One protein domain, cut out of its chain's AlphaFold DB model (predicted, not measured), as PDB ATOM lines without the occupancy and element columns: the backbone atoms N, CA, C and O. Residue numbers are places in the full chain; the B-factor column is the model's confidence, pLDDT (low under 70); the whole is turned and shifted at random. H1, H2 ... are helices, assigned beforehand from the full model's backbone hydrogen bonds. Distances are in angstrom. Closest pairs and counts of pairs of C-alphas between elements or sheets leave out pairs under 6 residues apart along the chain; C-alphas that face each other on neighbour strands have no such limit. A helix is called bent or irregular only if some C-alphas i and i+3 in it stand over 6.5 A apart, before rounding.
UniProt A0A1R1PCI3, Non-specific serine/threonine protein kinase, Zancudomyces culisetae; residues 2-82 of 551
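AT A GLANCE: This is residues 2 to 82 of the 551 residues of the protein "Non-specific serine/threonine protein kinase" of Zancudomyces culisetae (UniProt A0A1R1PCI3). One long helix, H6, has the short helices H2 to H5 gathered round its first part as a small head, while its last residues, 77 to 82, stick out. From the head a long arm with no named element, residues 7 to 33, leads off to the small helix H1, which lies far from the other helices, and this arm makes much of the length. The printed part has 81 residues with six named helices, H1 to H6 in order along the chain, and no named strand; the class is all helix. The whole is loose, with a radius of gyration of the C-alphas of 15.5 A, and spans 43 by 34 by 21 A.

HOW THE PARTS SIT: H6, residues 63 to 82, is the longest helix. With residues 64 to 68 alone it touches H4, residues 47 to 55; their closest C-alphas, those of Leu 54 and Val 65, are 6.2 A apart. The lines of H4 and H6 are about perpendicular, at 81 degrees. With residues 68 to 75 alone H6 touches H2, residues 34 to 37, where the closest C-alphas, of Ser 36 and Asp 72, are 5.4 A apart. H3, residues 40 to 43, and H4 only just touch, with 3 pairs of C-alphas within 8 A, and only at the corner by their link; the closest C-alphas, of Met 40 and Ser 47, are 6.9 A apart. H4 and H5, residues 58 to 61, also only just touch, with 3 such pairs and only at the corner by their link; the C-alphas of Phe 53 and Cys 59 are the closest, at 5.5 A. H5 and H6 are close but not clearly touching, the closest C-alphas, of Cys 59 and Val 65, being 7.2 A apart. H1, residues 2 to 6, is apart from each of the other helices. Every O i to N i+4 pair is within hydrogen-bond range in H1, H4 and H6, while H2, H3 and H5 are too short for such a pair.

IN THESE COORDINATES: H6 measures 28.6 A from C-alpha 63 at (119.523, 174.135, 145.459) to C-alpha 82 at (117.927, 150.419, 129.546). H4 measures 12.4 A, H1 6.5 A, H3 5.4 A and H2 4.9 A. H5 is irregular, with C-alphas 58 and 61 7.2 A apart. H1 begins with C-alpha 2 at (114.870, 186.240, 133.072).

THE WHOLE: The two C-alphas farthest apart, those of Asp 13 and Asp 48, are 45.0 A from each other. The printed part has no cut. The link from H1 to H2, 27 residues, is long, and its residues 19 to 24 stand free; the other links are tight. The mean pLDDT of the printed part is 87.2, with residues 2 to 5, 20 and 22 under 70.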
ATOM      1  N   THR A   2     115.183 185.559 134.339       59.78
ATOM      2  CA  THR A   2     114.870 186.240 133.072       59.78
ATOM      3  C   THR A   2     115.964 187.241 132.694       59.78
ATOM      4  O   THR A   2     116.454 187.175 131.573       59.78
ATOM      5  N   GLU A   3     116.452 188.045 133.653       65.56
ATOM      6  CA  GLU A   3     117.507 189.044 133.400       65.56
ATOM      7  C   GLU A   3     118.807 188.428 132.866       65.56
ATOM      8  O   GLU A   3     119.465 189.014 132.015       65.56
ATOM      9  N   LEU A   4     119.163 187.217 133.315       66.62
ATOM     10  CA  LEU A   4     120.350 186.501 132.830       66.62
ATOM     11  C   LEU A   4     120.196 186.017 131.383       66.62
ATOM     12  O   LEU A   4     121.200 185.863 130.700       66.62
ATOM     13  N   ARG A   5     118.969 185.779 130.901       67.06
ATOM     14  CA  ARG A   5     118.713 185.432 129.490       67.06
ATOM     15  C   ARG A   5     118.652 186.657 128.579       67.06
ATOM     16  O   ARG A   5     118.821 186.508 127.376       67.06
ATOM     17  N   THR A   6     118.398 187.840 129.131       76.06
ATOM     18  CA  THR A   6     118.368 189.110 128.386       76.06
ATOM     19  C   THR A   6     119.683 189.886 128.470       76.06
ATOM     20  O   THR A   6     119.803 190.931 127.843       76.06
ATOM     21  N   HIS A   7     120.666 189.421 129.246       78.44
ATOM     22  CA  HIS A   7     121.921 190.144 129.436       78.44
ATOM     23  C   HIS A   7     122.850 189.981 128.227       78.44
ATOM     24  O   HIS A   7     123.166 188.866 127.824       78.44
ATOM     25  N   GLU A   8     123.343 191.100 127.698       79.12
ATOM     26  CA  GLU A   8     124.178 191.177 126.488       79.12
ATOM     27  C   GLU A   8     125.323 190.147 126.427       79.12
ATOM     28  O   GLU A   8     125.487 189.494 125.401       79.12
ATOM     29  N   TRP A   9     126.063 189.908 127.524       85.19
ATOM     30  CA  TRP A   9     127.185 188.949 127.533       85.19
ATOM     31  C   TRP A   9     126.780 187.482 127.301       85.19
ATOM     32  O   TRP A   9     127.633 186.653 126.989       85.19
ATOM     33  N   VAL A  10     125.494 187.158 127.461       76.69
ATOM     34  CA  VAL A  10     124.924 185.817 127.264       76.69
ATOM     35  C   VAL A  10     124.445 185.608 125.820       76.69
ATOM     36  O   VAL A  10     124.364 184.464 125.378       76.69
ATOM     37  N   ASN A  11     124.195 186.695 125.078       80.12
ATOM     38  CA  ASN A  11     123.695 186.687 123.698       80.12
ATOM     39  C   ASN A  11     124.670 187.360 122.704       80.12
ATOM     40  O   ASN A  11     124.255 187.787 121.630       80.12
ATOM     41  N   ILE A  12     125.965 187.464 123.035       82.38
ATOM     42  CA  ILE A  12     126.987 187.903 122.068       82.38
ATOM     43  C   ILE A  12     126.941 186.959 120.858       82.38
ATOM     44  O   ILE A  12     126.928 185.742 121.030       82.38
ATOM     45  N   ASP A  13     126.908 187.535 119.656       83.19
ATOM     46  CA  ASP A  13     126.749 186.847 118.366       83.19
ATOM     47  C   ASP A  13     125.385 186.140 118.144       83.19
ATOM     48  O   ASP A  13     125.267 185.309 117.241       83.19
ATOM     49  N   PHE A  14     124.334 186.485 118.909       75.19
ATOM     50  CA  PHE A  14     122.962 185.982 118.715       75.19
ATOM     51  C   PHE A  14     121.912 187.107 118.666       75.19
ATOM     52  O   PHE A  14     121.690 187.801 119.654       75.19
ATOM     53  N   ASP A  15     121.193 187.222 117.541       80.50
ATOM     54  CA  ASP A  15     120.103 188.202 117.359       80.50
ATOM     55  C   ASP A  15     118.852 187.904 118.220       80.50
ATOM     56  O   ASP A  15     118.055 188.800 118.499       80.50
ATOM     57  N   GLU A  16     118.675 186.652 118.662       78.75
ATOM     58  CA  GLU A  16     117.571 186.205 119.524       78.75
ATOM     59  C   GLU A  16     118.087 185.400 120.735       78.75
ATOM     60  O   GLU A  16     119.037 184.618 120.600       78.75
ATOM     61  N   PRO A  17     117.446 185.505 121.919       72.81
ATOM     62  CA  PRO A  17     117.821 184.720 123.092       72.81
ATOM     63  C   PRO A  17     117.587 183.222 122.849       72.81
ATOM     64  O   PRO A  17     116.489 182.789 122.494       72.81
ATOM     65  N   PHE A  18     118.619 182.406 123.077       70.00
ATOM     66  CA  PHE A  18     118.618 181.002 122.659       70.00
ATOM     67  C   PHE A  18     117.466 180.165 123.245       70.00
ATOM     68  O   PHE A  18     117.183 180.155 124.449       70.00
ATOM     69  N   ASN A  19     116.842 179.360 122.381       71.31
ATOM     70  CA  ASN A  19     115.789 178.436 122.784       71.31
ATOM     71  C   ASN A  19     116.325 177.342 123.728       71.31
ATOM     72  O   ASN A  19     117.257 176.598 123.417       71.31
ATOM     73  N   SER A  20     115.704 177.219 124.904       66.69
ATOM     74  CA  SER A  20     116.090 176.243 125.925       66.69
ATOM     75  C   SER A  20     115.667 174.825 125.532       66.69
ATOM     76  O   SER A  20     114.579 174.375 125.882       66.69
ATOM     77  N   PHE A  21     116.570 174.066 124.905       73.31
ATOM     78  CA  PHE A  21     116.390 172.626 124.643       73.31
ATOM     79  C   PHE A  21     116.317 171.753 125.917       73.31
ATOM     80  O   PHE A  21     116.089 170.543 125.833       73.31
ATOM     81  N   ILE A  22     116.514 172.336 127.105       69.81
ATOM     82  CA  ILE A  22     116.207 171.692 128.386       69.81
ATOM     83  C   ILE A  22     114.695 171.838 128.630       69.81
ATOM     84  O   ILE A  22     114.221 172.977 128.682       69.81
ATOM     85  N   PRO A  23     113.936 170.736 128.803       75.00
ATOM     86  CA  PRO A  23     112.503 170.815 129.069       75.00
ATOM     87  C   PRO A  23     112.235 171.532 130.402       75.00
ATOM     88  O   PRO A  23     113.025 171.374 131.341       75.00
ATOM     89  N   PRO A  24     111.126 172.287 130.519       79.31
ATOM     90  CA  PRO A  24     110.779 172.972 131.756       79.31
ATOM     91  C   PRO A  24     110.634 171.970 132.906       79.31
ATOM     92  O   PRO A  24     110.104 170.867 132.742       79.31
ATOM     93  N   ARG A  25     111.130 172.358 134.080       85.44
ATOM     94  CA  ARG A  25     110.941 171.603 135.322       85.44
ATOM     95  C   ARG A  25     109.632 172.057 135.972       85.44
ATOM     96  O   ARG A  25     109.364 173.257 135.953       85.44
ATOM     97  N   PRO A  26     108.818 171.140 136.521       85.50
ATOM     98  CA  PRO A  26     107.656 171.534 137.306       85.50
ATOM     99  C   PRO A  26     108.135 172.244 138.577       85.50
ATOM    100  O   PRO A  26     109.082 171.780 139.207       85.50
ATOM    101  N   THR A  27     107.498 173.359 138.937       83.81
ATOM    102  CA  THR A  27     107.828 174.123 140.152       83.81
ATOM    103  C   THR A  27     107.441 173.380 141.427       83.81
ATOM    104  O   THR A  27     108.153 173.471 142.417       83.81
ATOM    105  N   VAL A  28     106.354 172.605 141.373       88.50
ATOM    106  CA  VAL A  28     105.835 171.780 142.470       88.50
ATOM    107  C   VAL A  28     105.823 170.309 142.046       88.50
ATOM    108  O   VAL A  28     105.463 169.984 140.911       88.50
ATOM    109  N   VAL A  29     106.203 169.402 142.948       88.88
ATOM    110  CA  VAL A  29     106.189 167.945 142.731       88.88
ATOM    111  C   VAL A  29     105.462 167.264 143.888       88.88
ATOM    112  O   VAL A  29     106.068 166.955 144.908       88.88
ATOM    113  N   LEU A  30     104.165 167.001 143.694       87.75
ATOM    114  CA  LEU A  30     103.292 166.367 144.693       87.75
ATOM    115  C   LEU A  30     103.648 164.892 144.955       87.75
ATOM    116  O   LEU A  30     103.644 164.465 146.103       87.75
ATOM    117  N   ASP A  31     104.021 164.147 143.906       89.94
ATOM    118  CA  ASP A  31     104.432 162.734 143.977       89.94
ATOM    119  C   ASP A  31     105.948 162.561 143.714       89.94
ATOM    120  O   ASP A  31     106.372 162.137 142.627       89.94
ATOM    121  N   PRO A  32     106.823 162.915 144.673       91.75
ATOM    122  CA  PRO A  32     108.262 162.789 144.502       91.75
ATOM    123  C   PRO A  32     108.713 161.322 144.475       91.75
ATOM    124  O   PRO A  32     108.298 160.473 145.263       91.75
ATOM    125  N   ASN A  33     109.616 160.991 143.551       94.38
ATOM    126  CA  ASN A  33     109.998 159.606 143.323       94.38
ATOM    127  C   ASN A  33     110.917 159.087 144.441       94.38
ATOM    128  O   ASN A  33     112.052 159.548 144.575       94.38
ATOM    129  N   ALA A  34     110.480 158.056 145.168       94.38
ATOM    130  CA  ALA A  34     111.227 157.461 146.282       94.38
ATOM    131  C   ALA A  34     112.675 157.050 145.927       94.38
ATOM    132  O   ALA A  34     113.587 157.208 146.735       94.38
ATOM    133  N   GLN A  35     112.938 156.589 144.696       94.00
ATOM    134  CA  GLN A  35     114.296 156.233 144.249       94.00
ATOM    135  C   GLN A  35     115.195 157.452 143.977       94.00
ATOM    136  O   GLN A  35     116.407 157.281 143.814       94.00
ATOM    137  N   SER A  36     114.629 158.654 143.918       95.56
ATOM    138  CA  SER A  36     115.338 159.930 143.798       95.56
ATOM    139  C   SER A  36     115.459 160.613 145.164       95.56
ATOM    140  O   SER A  36     116.573 160.983 145.529       95.56
ATOM    141  N   LEU A  37     114.387 160.642 145.972       95.44
ATOM    142  CA  LEU A  37     114.425 161.063 147.385       95.44
ATOM    143  C   LEU A  37     115.499 160.304 148.178       95.44
ATOM    144  O   LEU A  37     116.387 160.923 148.757       95.44
ATOM    145  N   ASN A  38     115.527 158.969 148.085       94.25
ATOM    146  CA  ASN A  38     116.512 158.129 148.780       94.25
ATOM    147  C   ASN A  38     117.971 158.352 148.328       94.25
ATOM    148  O   ASN A  38     118.869 157.700 148.854       94.25
ATOM    149  N   LYS A  39     118.244 159.245 147.366       95.00
ATOM    150  CA  LYS A  39     119.603 159.668 146.979       95.00
ATOM    151  C   LYS A  39     119.948 161.090 147.427       95.00
ATOM    152  O   LYS A  39     121.107 161.471 147.313       95.00
ATOM    153  N   MET A  40     118.997 161.850 147.968       96.19
ATOM    154  CA  MET A  40     119.221 163.220 148.439       96.19
ATOM    155  C   MET A  40     120.105 163.281 149.693       96.19
ATOM    156  O   MET A  40     120.871 164.231 149.847       96.19
ATOM    157  N   HIS A  41     120.123 162.211 150.498       95.56
ATOM    158  CA  HIS A  41     121.043 162.070 151.633       95.56
ATOM    159  C   HIS A  41     122.525 162.149 151.219       95.56
ATOM    160  O   HIS A  41     123.354 162.618 151.994       95.56
ATOM    161  N   LEU A  42     122.870 161.759 149.980       94.69
ATOM    162  CA  LEU A  42     124.232 161.874 149.429       94.69
ATOM    163  C   LEU A  42     124.676 163.334 149.226       94.69
ATOM    164  O   LEU A  42     125.855 163.587 148.993       94.69
ATOM    165  N   TYR A  43     123.731 164.272 149.297       95.00
ATOM    166  CA  TYR A  43     123.925 165.715 149.181       95.00
ATOM    167  C   TYR A  43     123.611 166.451 150.499       95.00
ATOM    168  O   TYR A  43     123.598 167.676 150.514       95.00
ATOM    169  N   GLY A  44     123.374 165.717 151.596       95.19
ATOM    170  CA  GLY A  44     123.123 166.272 152.931       95.19
ATOM    171  C   GLY A  44     121.659 166.573 153.276       95.19
ATOM    172  O   GLY A  44     121.410 167.069 154.369       95.19
ATOM    173  N   PHE A  45     120.695 166.261 152.403       95.62
ATOM    174  CA  PHE A  45     119.271 166.551 152.638       95.62
ATOM    175  C   PHE A  45     118.486 165.304 153.066       95.62
ATOM    176  O   PHE A  45     118.677 164.222 152.502       95.62
ATOM    177  N   THR A  46     117.572 165.451 154.029       94.62
ATOM    178  CA  THR A  46     116.632 164.379 154.410       94.62
ATOM    179  C   THR A  46     115.480 164.275 153.409       94.62
ATOM    180  O   THR A  46     115.182 165.229 152.686       94.62
ATOM    181  N   SER A  47     114.813 163.118 153.349       93.81
ATOM    182  CA  SER A  47     113.663 162.927 152.454       93.81
ATOM    183  C   SER A  47     112.552 163.940 152.735       93.81
ATOM    184  O   SER A  47     112.048 164.554 151.800       93.81
ATOM    185  N   ASP A  48     112.226 164.169 154.006       93.44
ATOM    186  CA  ASP A  48     111.095 165.003 154.431       93.44
ATOM    187  C   ASP A  48     111.349 166.492 154.151       93.44
ATOM    188  O   ASP A  48     110.465 167.201 153.672       93.44
ATOM    189  N   GLN A  49     112.596 166.944 154.339       93.25
ATOM    190  CA  GLN A  49     113.038 168.276 153.923       93.25
ATOM    191  C   GLN A  49     112.874 168.457 152.408       93.25
ATOM    192  O   GLN A  49     112.361 169.477 151.959       93.25
ATOM    193  N   VAL A  50     113.278 167.466 151.607       93.81
ATOM    194  CA  VAL A  50     113.142 167.546 150.145       93.81
ATOM    195  C   VAL A  50     111.675 167.531 149.720       93.81
ATOM    196  O   VAL A  50     111.323 168.277 148.815       93.81
ATOM    197  N   VAL A  51     110.811 166.743 150.369       94.44
ATOM    198  CA  VAL A  51     109.359 166.757 150.111       94.44
ATOM    199  C   VAL A  51     108.775 168.143 150.400       94.44
ATOM    200  O   VAL A  51     108.123 168.705 149.527       94.44
ATOM    201  N   SER A  52     109.080 168.734 151.560       93.44
ATOM    202  CA  SER A  52     108.615 170.079 151.934       93.44
ATOM    203  C   SER A  52     109.041 171.155 150.923       93.44
ATOM    204  O   SER A  52     108.207 171.935 150.466       93.44
ATOM    205  N   PHE A  53     110.306 171.143 150.492       92.88
ATOM    206  CA  PHE A  53     110.820 172.072 149.477       92.88
ATOM    207  C   PHE A  53     110.266 171.804 148.063       92.88
ATOM    208  O   PHE A  53     110.327 172.690 147.220       92.88
ATOM    209  N   LEU A  54     109.743 170.603 147.780       93.62
ATOM    210  CA  LEU A  54     109.104 170.254 146.502       93.62
ATOM    211  C   LEU A  54     107.596 170.528 146.472       93.62
ATOM    212  O   LEU A  54     107.030 170.615 145.383       93.62
ATOM    213  N   SER A  55     106.939 170.641 147.628       92.44
ATOM    214  CA  SER A  55     105.536 171.067 147.721       92.44
ATOM    215  C   SER A  55     105.351 172.584 147.589       92.44
ATOM    216  O   SER A  55     104.260 173.028 147.239       92.44
ATOM    217  N   ASP A  56     106.399 173.366 147.852       91.06
ATOM    218  CA  ASP A  56     106.374 174.831 147.855       91.06
ATOM    219  C   ASP A  56     106.836 175.414 146.493       91.06
ATOM    220  O   ASP A  56     107.977 175.169 146.084       91.06
ATOM    221  N   PRO A  57     105.993 176.194 145.779       87.31
ATOM    222  CA  PRO A  57     106.359 176.806 144.502       87.31
ATOM    223  C   PRO A  57     107.458 177.874 144.615       87.31
ATOM    224  O   PRO A  57     108.228 178.030 143.664       87.31
ATOM    225  N   ASP A  58     107.578 178.578 145.744       89.50
ATOM    226  CA  ASP A  58     108.604 179.612 145.933       89.50
ATOM    227  C   ASP A  58     109.987 178.969 146.149       89.50
ATOM    228  O   ASP A  58     111.014 179.463 145.664       89.50
ATOM    229  N   CYS A  59     110.015 177.772 146.746       88.25
ATOM    230  CA  CYS A  59     111.212 176.938 146.852       88.25
ATOM    231  C   CYS A  59     111.709 176.340 145.518       88.25
ATOM    232  O   CYS A  59     112.806 175.767 145.491       88.25
ATOM    233  N   ALA A  60     110.993 176.490 144.396       83.94
ATOM    234  CA  ALA A  60     111.326 175.838 143.121       83.94
ATOM    235  C   ALA A  60     112.740 176.150 142.580       83.94
ATOM    236  O   ALA A  60     113.359 175.316 141.914       83.94
ATOM    237  N   ASN A  61     113.280 177.340 142.876       85.12
ATOM    238  CA  ASN A  61     114.629 177.754 142.462       85.12
ATOM    239  C   ASN A  61     115.733 177.388 143.478       85.12
ATOM    240  O   ASN A  61     116.905 177.699 143.252       85.12
ATOM    241  N   THR A  62     115.401 176.734 144.595       89.44
ATOM    242  CA  THR A  62     116.386 176.376 145.628       89.44
ATOM    243  C   THR A  62     117.364 175.291 145.151       89.44
ATOM    244  O   THR A  62     117.018 174.450 144.310       89.44
ATOM    245  N   PRO A  63     118.581 175.221 145.733       91.38
ATOM    246  CA  PRO A  63     119.523 174.135 145.459       91.38
ATOM    247  C   PRO A  63     118.929 172.742 145.715       91.38
ATOM    248  O   PRO A  63     119.234 171.811 144.972       91.38
ATOM    249  N   VAL A  64     118.049 172.607 146.715       93.44
ATOM    250  CA  VAL A  64     117.388 171.348 147.098       93.44
ATOM    251  C   VAL A  64     116.553 170.799 145.937       93.44
ATOM    252  O   VAL A  64     116.788 169.681 145.469       93.44
ATOM    253  N   VAL A  65     115.638 171.619 145.410       93.19
ATOM    254  CA  VAL A  65     114.762 171.271 144.279       93.19
ATOM    255  C   VAL A  65     115.575 171.063 142.998       93.19
ATOM    256  O   VAL A  65     115.387 170.078 142.276       93.19
ATOM    257  N   CYS A  66     116.573 171.918 142.750       92.00
ATOM    258  CA  CYS A  66     117.470 171.789 141.601       92.00
ATOM    259  C   CYS A  66     118.250 170.464 141.592       92.00
ATOM    260  O   CYS A  66     118.348 169.817 140.542       92.00
ATOM    261  N   ILE A  67     118.784 170.039 142.742       94.12
ATOM    262  CA  ILE A  67     119.501 168.765 142.894       94.12
ATOM    263  C   ILE A  67     118.531 167.589 142.748       94.12
ATOM    264  O   ILE A  67     118.841 166.655 142.007       94.12
ATOM    265  N   TYR A  68     117.338 167.651 143.350       95.94
ATOM    266  CA  TYR A  68     116.319 166.609 143.190       95.94
ATOM    267  C   TYR A  68     115.959 166.374 141.715       95.94
ATOM    268  O   TYR A  68     115.979 165.232 141.245       95.94
ATOM    269  N   HIS A  69     115.712 167.438 140.942       94.19
ATOM    270  CA  HIS A  69     115.432 167.298 139.513       94.19
ATOM    271  C   HIS A  69     116.616 166.711 138.735       94.19
ATOM    272  O   HIS A  69     116.399 165.865 137.870       94.19
ATOM    273  N   LEU A  70     117.862 167.088 139.046       93.75
ATOM    274  CA  LEU A  70     119.054 166.499 138.418       93.75
ATOM    275  C   LEU A  70     119.204 165.000 138.741       93.75
ATOM    276  O   LEU A  70     119.553 164.206 137.860       93.75
ATOM    277  N   VAL A  71     118.902 164.594 139.978       95.06
ATOM    278  CA  VAL A  71     118.889 163.189 140.411       95.06
ATOM    279  C   VAL A  71     117.797 162.405 139.674       95.06
ATOM    280  O   VAL A  71     118.087 161.339 139.118       95.06
ATOM    281  N   ASP A  72     116.571 162.934 139.595       94.50
ATOM    282  CA  ASP A  72     115.474 162.251 138.906       94.50
ATOM    283  C   ASP A  72     115.673 162.210 137.387       94.50
ATOM    284  O   ASP A  72     115.501 161.160 136.774       94.50
ATOM    285  N   GLU A  73     116.145 163.290 136.763       93.00
ATOM    286  CA  GLU A  73     116.554 163.279 135.358       93.00
ATOM    287  C   GLU A  73     117.625 162.214 135.087       93.00
ATOM    288  O   GLU A  73     117.519 161.469 134.113       93.00
ATOM    289  N   SER A  74     118.638 162.093 135.953       92.56
ATOM    290  CA  SER A  74     119.681 161.064 135.841       92.56
ATOM    291  C   SER A  74     119.095 159.648 135.935       92.56
ATOM    292  O   SER A  74     119.458 158.770 135.144       92.56
ATOM    293  N   ARG A  75     118.125 159.425 136.837       94.19
ATOM    294  CA  ARG A  75     117.350 158.175 136.944       94.19
ATOM    295  C   ARG A  75     116.548 157.903 135.665       94.19
ATOM    296  O   ARG A  75     116.696 156.827 135.083       94.19
ATOM    297  N   ARG A  76     115.760 158.872 135.184       91.88
ATOM    298  CA  ARG A  76     114.923 158.764 133.971       91.88
ATOM    299  C   ARG A  76     115.764 158.491 132.720       91.88
ATOM    300  O   ARG A  76     115.459 157.563 131.973       91.88
ATOM    301  N   ARG A  77     116.880 159.208 132.528       90.31
ATOM    302  CA  ARG A  77     117.830 158.999 131.414       90.31
ATOM    303  C   ARG A  77     118.435 157.584 131.437       90.31
ATOM    304  O   ARG A  77     118.540 156.949 130.387       90.31
ATOM    305  N   LYS A  78     118.791 157.053 132.617       91.94
ATOM    306  CA  LYS A  78     119.293 155.671 132.775       91.94
ATOM    307  C   LYS A  78     118.213 154.625 132.469       91.94
ATOM    308  O   LYS A  78     118.483 153.698 131.707       91.94
ATOM    309  N   ALA A  79     116.998 154.805 132.991       91.50
ATOM    310  CA  ALA A  79     115.865 153.919 132.724       91.50
ATOM    311  C   ALA A  79     115.509 153.874 131.226       91.50
ATOM    312  O   ALA A  79     115.409 152.791 130.651       91.50
ATOM    313  N   ALA A  80     115.430 155.030 130.559       92.44
ATOM    314  CA  ALA A  80     115.173 155.118 129.122       92.44
ATOM    315  C   ALA A  80     116.269 154.434 128.278       92.44
ATOM    316  O   ALA A  80     115.963 153.742 127.304       92.44
ATOM    317  N   LYS A  81     117.549 154.563 128.664       93.56
ATOM    318  CA  LYS A  81     118.660 153.867 127.990       93.56
ATOM    319  C   LYS A  81     118.563 152.342 128.140       93.56
ATOM    320  O   LYS A  81     118.829 151.626 127.175       93.56
ATOM    321  N   LEU A  82     118.156 151.848 129.312       92.94
ATOM    322  CA  LEU A  82     117.927 150.419 129.546       92.94
ATOM    323  C   LEU A  82     116.708 149.901 128.763       92.94
ATOM    324  O   LEU A  82     116.811 148.872 128.099       92.94
TER     325      LEU A  82